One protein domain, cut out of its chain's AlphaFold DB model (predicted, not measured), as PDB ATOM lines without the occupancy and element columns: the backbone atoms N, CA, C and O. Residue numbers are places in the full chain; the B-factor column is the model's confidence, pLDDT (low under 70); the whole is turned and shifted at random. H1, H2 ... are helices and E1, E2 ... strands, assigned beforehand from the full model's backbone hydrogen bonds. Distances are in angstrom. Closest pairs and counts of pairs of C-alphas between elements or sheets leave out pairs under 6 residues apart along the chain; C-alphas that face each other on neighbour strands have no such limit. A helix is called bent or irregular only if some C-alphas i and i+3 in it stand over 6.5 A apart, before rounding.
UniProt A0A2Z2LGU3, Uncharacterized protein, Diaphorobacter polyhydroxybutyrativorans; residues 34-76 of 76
ATOM      1  N   SER A  34      11.114 -26.107  43.494       74.25
ATOM      2  CA  SER A  34       9.980 -26.170  42.565       74.25
ATOM      3  C   SER A  34      10.411 -26.523  41.141       74.25
ATOM      4  O   SER A  34       9.629 -27.127  40.415       74.25
ATOM      5  N   GLN A  35      11.637 -26.173  40.744       76.06
ATOM      6  CA  GLN A  35      12.219 -26.609  39.470       76.06
ATOM      7  C   GLN A  35      12.481 -28.120  39.473       76.06
ATOM      8  O   GLN A  35      12.007 -28.808  38.576       76.06
ATOM      9  N   ALA A  36      13.113 -28.657  40.524       75.31
ATOM     10  CA  ALA A  36      13.339 -30.098  40.657       75.31
ATOM     11  C   ALA A  36      12.023 -30.902  40.635       75.31
ATOM     12  O   ALA A  36      11.910 -31.893  39.920       75.31
ATOM     13  N   ALA A  37      10.987 -30.427  41.336       80.94
ATOM     14  CA  ALA A  37       9.673 -31.068  41.316       80.94
ATOM     15  C   ALA A  37       9.006 -31.029  39.926       80.94
ATOM     16  O   ALA A  37       8.321 -31.976  39.541       80.94
ATOM     17  N   GLN A  38       9.198 -29.949  39.157       80.12
ATOM     18  CA  GLN A  38       8.706 -29.868  37.777       80.12
ATOM     19  C   GLN A  38       9.449 -30.831  36.849       80.12
ATOM     20  O   GLN A  38       8.816 -31.465  36.007       80.12
ATOM     21  N   GLU A  39      10.764 -30.968  37.011       81.00
ATOM     22  CA  GLU A  39      11.579 -31.904  36.232       81.00
ATOM     23  C   GLU A  39      11.196 -33.362  36.520       81.00
ATOM     24  O   GLU A  39      10.990 -34.140  35.587       81.00
ATOM     25  N   GLU A  40      11.005 -33.722  37.793       82.19
ATOM     26  CA  GLU A  40      10.531 -35.052  38.190       82.19
ATOM     27  C   GLU A  40       9.124 -35.342  37.645       82.19
ATOM     28  O   GLU A  40       8.880 -36.408  37.074       82.19
ATOM     29  N   ALA A  41       8.204 -34.376  37.741       82.00
ATOM     30  CA  ALA A  41       6.857 -34.516  37.192       82.00
ATOM     31  C   ALA A  41       6.867 -34.677  35.661       82.00
ATOM     32  O   ALA A  41       6.127 -35.498  35.116       82.00
ATOM     33  N   ALA A  42       7.725 -33.932  34.959       84.94
ATOM     34  CA  ALA A  42       7.885 -34.053  33.513       84.94
ATOM     35  C   ALA A  42       8.462 -35.421  33.111       84.94
ATOM     36  O   ALA A  42       8.010 -36.018  32.129       84.94
ATOM     37  N   ALA A  43       9.412 -35.953  33.886       85.31
ATOM     38  CA  ALA A  43       9.969 -37.282  33.661       85.31
ATOM     39  C   ALA A  43       8.898 -38.378  33.805       85.31
ATOM     40  O   ALA A  43       8.777 -39.232  32.922       85.31
ATOM     41  N   LEU A  44       8.071 -38.319  34.854       86.19
ATOM     42  CA  LEU A  44       6.953 -39.251  35.049       86.19
ATOM     43  C   LEU A  44       5.929 -39.158  33.911       86.19
ATOM     44  O   LEU A  44       5.589 -40.173  33.304       86.19
ATOM     45  N   ALA A  45       5.525 -37.942  33.534       87.12
ATOM     46  CA  ALA A  45       4.578 -37.727  32.441       87.12
ATOM     47  C   ALA A  45       5.089 -38.289  31.102       87.12
ATOM     48  O   ALA A  45       4.318 -38.862  30.328       87.12
ATOM     49  N   SER A  46       6.393 -38.171  30.829       87.50
ATOM     50  CA  SER A  46       6.998 -38.744  29.622       87.50
ATOM     51  C   SER A  46       6.951 -40.278  29.615       87.50
ATOM     52  O   SER A  46       6.645 -40.874  28.581       87.50
ATOM     53  N   ARG A  47       7.174 -40.927  30.768       88.19
ATOM     54  CA  ARG A  47       7.050 -42.387  30.913       88.19
ATOM     55  C   ARG A  47       5.615 -42.850  30.704       88.19
ATOM     56  O   ARG A  47       5.400 -43.809  29.968       88.19
ATOM     57  N   ASP A  48       4.650 -42.167  31.305       87.81
ATOM     58  CA  ASP A  48       3.236 -42.532  31.186       87.81
ATOM     59  C   ASP A  48       2.716 -42.349  29.761       87.81
ATOM     60  O   ASP A  48       1.965 -43.186  29.257       87.81
ATOM     61  N   TRP A  49       3.176 -41.308  29.062       89.94
ATOM     62  CA  TRP A  49       2.877 -41.125  27.645       89.94
ATOM     63  C   TRP A  49       3.404 -42.290  26.794       89.94
ATOM     64  O   TRP A  49       2.674 -42.836  25.963       89.94
ATOM     65  N   VAL A  50       4.646 -42.732  27.038       90.44
ATOM     66  CA  VAL A  50       5.213 -43.909  26.359       90.44
ATOM     67  C   VAL A  50       4.427 -45.173  26.708       90.44
ATOM     68  O   VAL A  50       4.130 -45.964  25.815       90.44
ATOM     69  N   ALA A  51       4.043 -45.362  27.971       89.56
ATOM     70  CA  ALA A  51       3.253 -46.514  28.396       89.56
ATOM     71  C   ALA A  51       1.895 -46.582  27.690       89.56
ATOM     72  O   ALA A  51       1.521 -47.635  27.168       89.56
ATOM     73  N   ALA A  52       1.194 -45.451  27.593       88.44
ATOM     74  CA  ALA A  52      -0.065 -45.353  26.867       88.44
ATOM     75  C   ALA A  52       0.101 -45.713  25.380       88.44
ATOM     76  O   ALA A  52      -0.740 -46.420  24.815       88.44
ATOM     77  N   GLN A  53       1.205 -45.280  24.760       91.75
ATOM     78  CA  GLN A  53       1.532 -45.599  23.371       91.75
ATOM     79  C   GLN A  53       1.843 -47.093  23.182       91.75
ATOM     80  O   GLN A  53       1.318 -47.717  22.260       91.75
ATOM     81  N   VAL A  54       2.664 -47.684  24.058       91.00
ATOM     82  CA  VAL A  54       3.066 -49.102  23.999       91.00
ATOM     83  C   VAL A  54       1.878 -50.027  24.244       91.00
ATOM     84  O   VAL A  54       1.694 -51.006  23.520       91.00
ATOM     85  N   CYS A  55       1.031 -49.702  25.219       90.94
ATOM     86  CA  CYS A  55      -0.162 -50.482  25.529       90.94
ATOM     87  C   CYS A  55      -1.361 -50.155  24.618       90.94
ATOM     88  O   CYS A  55      -2.441 -50.708  24.827       90.94
ATOM     89  N   ALA A  56      -1.191 -49.298  23.601       88.81
ATOM     90  CA  ALA A  56      -2.225 -48.904  22.638       88.81
ATOM     91  C   ALA A  56      -3.534 -48.429  23.305       88.81
ATOM     92  O   ALA A  56      -4.629 -48.834  22.914       88.81
ATOM     93  N   GLY A  57      -3.411 -47.609  24.352       82.69
ATOM     94  CA  GLY A  57      -4.546 -47.074  25.111       82.69
ATOM     95  C   GLY A  57      -5.211 -48.054  26.086       82.69
ATOM     96  O   GLY A  57      -6.235 -47.714  26.671       82.69
ATOM     97  N   ARG A  58      -4.659 -49.257  26.284       87.50
ATOM     98  CA  ARG A  58      -5.138 -50.201  27.308       87.50
ATOM     99  C   ARG A  58      -4.680 -49.794  28.712       87.50
ATOM    100  O   ARG A  58      -3.638 -49.148  28.830       87.50
ATOM    101  N   PRO A  59      -5.397 -50.217  29.772       88.88
ATOM    102  CA  PRO A  59      -4.924 -50.050  31.143       88.88
ATOM    103  C   PRO A  59      -3.552 -50.706  31.329       88.88
ATOM    104  O   PRO A  59      -3.316 -51.819  30.849       88.88
ATOM    105  N   PHE A  60      -2.657 -50.015  32.027       91.00
ATOM    106  CA  PHE A  60      -1.279 -50.440  32.238       91.00
ATOM    107  C   PHE A  60      -0.823 -50.175  33.671       91.00
ATOM    108  O   PHE A  60      -1.361 -49.299  34.347       91.00
ATOM    109  N   GLU A  61       0.183 -50.925  34.106       91.44
ATOM    110  CA  GLU A  61       0.826 -50.784  35.410       91.44
ATOM    111  C   GLU A  61       2.351 -50.883  35.250       91.44
ATOM    112  O   GLU A  61       2.863 -51.739  34.522       91.44
ATOM    113  N   TRP A  62       3.083 -49.998  35.927       89.25
ATOM    114  CA  TRP A  62       4.540 -50.062  36.035       89.25
ATOM    115  C   TRP A  62       4.916 -50.837  37.302       89.25
ATOM    116  O   TRP A  62       4.681 -50.353  38.405       89.25
ATOM    117  N   LEU A  63       5.507 -52.026  37.148       90.38
ATOM    118  CA  LEU A  63       5.993 -52.823  38.288       90.38
ATOM    119  C   LEU A  63       7.349 -52.324  38.803       90.38
ATOM    120  O   LEU A  63       7.654 -52.446  39.987       90.38
ATOM    121  N   ASP A  64       8.163 -51.773  37.905       87.00
ATOM    122  CA  ASP A  64       9.447 -51.151  38.215       87.00
ATOM    123  C   ASP A  64       9.788 -50.074  37.169       87.00
ATOM    124  O   ASP A  64       8.968 -49.711  36.321       87.00
ATOM    125  N   ASP A  65      11.008 -49.535  37.222       84.25
ATOM    126  CA  ASP A  65      11.465 -48.479  36.314       84.25
ATOM    127  C   ASP A  65      11.539 -48.877  34.834       84.25
ATOM    128  O   ASP A  65      11.591 -48.009  33.962       84.25
ATOM    129  N   LYS A  66      11.559 -50.175  34.533       87.75
ATOM    130  CA  LYS A  66      11.767 -50.726  33.189       87.75
ATOM    131  C   LYS A  66      10.702 -51.741  32.784       87.75
ATOM    132  O   LYS A  66      10.581 -52.025  31.593       87.75
ATOM    133  N   THR A  67       9.926 -52.262  33.728       89.75
ATOM    134  CA  THR A  67       8.883 -53.256  33.458       89.75
ATOM    135  C   THR A  67       7.505 -52.612  33.421       89.75
ATOM    136  O   THR A  67       6.941 -52.229  34.448       89.75
ATOM    137  N   LEU A  68       6.950 -52.550  32.213       91.12
ATOM    138  CA  LEU A  68       5.575 -52.149  31.939       91.12
ATOM    139  C   LEU A  68       4.712 -53.389  31.684       91.12
ATOM    140  O   LEU A  68       5.044 -54.214  30.831       91.12
ATOM    141  N   VAL A  69       3.578 -53.489  32.372       91.56
ATOM    142  CA  VAL A  69       2.578 -54.536  32.152       91.56
ATOM    143  C   VAL A  69       1.326 -53.915  31.550       91.56
ATOM    144  O   VAL A  69       0.698 -53.044  32.143       91.56
ATOM    145  N   CYS A  70       0.939 -54.382  30.363       91.81
ATOM    146  CA  CYS A  70      -0.326 -53.999  29.741       91.81
ATOM    147  C   CYS A  70      -1.413 -55.004  30.133       91.81
ATOM    148  O   CYS A  70      -1.309 -56.197  29.828       91.81
ATOM    149  N   HIS A  71      -2.494 -54.530  30.742       87.75
ATOM    150  CA  HIS A  71      -3.651 -55.365  31.032       87.75
ATOM    151  C   HIS A  71      -4.557 -55.460  29.801       87.75
ATOM    152  O   HIS A  71      -4.677 -54.546  28.982       87.75
ATOM    153  N   ARG A  72      -5.223 -56.605  29.645       79.50
ATOM    154  CA  ARG A  72      -6.320 -56.738  28.685       79.50
ATOM    155  C   ARG A  72      -7.555 -56.125  29.339       79.50
ATOM    156  O   ARG A  72      -7.842 -56.479  30.477       79.50
ATOM    157  N   GLU A  73      -8.269 -55.235  28.648       65.88
ATOM    158  CA  GLU A  73      -9.586 -54.775  29.108       65.88
ATOM    159  C   GLU A  73     -10.443 -55.999  29.449       65.88
ATOM    160  O   GLU A  73     -10.811 -56.783  28.568       65.88
ATOM    161  N   VAL A  74     -10.726 -56.185  30.736       59.69
ATOM    162  CA  VAL A  74     -11.734 -57.135  31.190       59.69
ATOM    163  C   VAL A  74     -13.065 -56.433  30.964       59.69
ATOM    164  O   VAL A  74     -13.562 -55.723  31.831       59.69
ATOM    165  N   ARG A  75     -13.599 -56.546  29.744       57.31
ATOM    166  CA  ARG A  75     -14.992 -56.182  29.487       57.31
ATOM    167  C   ARG A  75     -15.863 -57.167  30.296       57.31
ATOM    168  O   ARG A  75     -15.681 -58.367  30.078       57.31
ATOM    169  N   PRO A  76     -16.717 -56.705  31.229       54.19
ATOM    170  CA  PRO A  76     -17.697 -57.569  31.884       54.19
ATOM    171  C   PRO A  76     -18.708 -58.138  30.882       54.19
ATOM    172  O   PRO A  76     -18.957 -57.480  29.841       54.19
TER     173      PRO A  76
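What this domain is: This is residues 34 to 76 of the 76 residues of an uncharacterized protein of Diaphorobacter polyhydroxybutyrativorans (UniProt A0A2Z2LGU3). One long helix, H1, has its last part, residues 47 to 54, packed beside a small hairpin of two short strands, E1 and E2, while residues 34 to 46 of H1 stick out as a free arm. The tail after E2, residues 71 to 76, makes the other end of the longest axis. The printed part has 43 residues with one named helix and two named strands, in the order H1, E1, E2 along the chain; the sheet has the order E1 - E2 and is antiparallel, and the class is mixed, helices and strands. The whole is loose, with a radius of gyration of the C-alphas of 12.7 A, and spans 43 by 17 by 16 A.

How they stand to each other: The sheet is a hairpin of E1, residues 60 to 62, and E2, residues 68 to 70. The two strands are antiparallel, with 162 degrees between their N-to-C directions. The C-alphas of Phe 60 and Cys 70 face each other at 4.5 A, and those of Trp 62 and Leu 68 at 4.7 A. N 61 and O 69 are within hydrogen-bond range at 2.9 A, and so are N 69 and O 61 at 2.9 A. H1, residues 34 to 54, comes within 10 A of the sheet, C-alpha to C-alpha, with its residues 47 to 54. The closest C-alphas of H1 and E1 are those of Ala 51 and Phe 60, 7.1 A apart. The closest C-alphas of H1 and E2 are those of Ala 51 and Leu 68, 7.0 A apart. In H1 every O i to N i+4 pair is within hydrogen-bond range.

Where its parts are: E1 runs from Phe 60, with its C-alpha at (-1.279, -50.440, 32.238), to Trp 62, and is 7.0 A long from first to last C-alpha. E2 runs from Leu 68 to Cys 70, whose C-alpha is at (-0.326, -53.999, 29.741), and is 6.6 A long. H1 has 21 residues, from Ser 34 with its C-alpha at (9.980, -26.170, 42.565) to Val 54, and is 30.3 A long; it is not bent.

The domain as a whole: The two C-alphas farthest apart are those of Gln 35 and Pro 76, at 43.7 A. Without residues 34 to 46, which stand free, the body has 30 residues and spans 31 by 16 by 9 A. The links from H1 to E1 and from E1 to E2 are tight, with 5 residues each. The printed part has no cut, and it ends at residue 76, the chain's last residue. The mean pLDDT of the printed part is 83.9, and residues 73 to 76 are under 70, where the model's confidence is low.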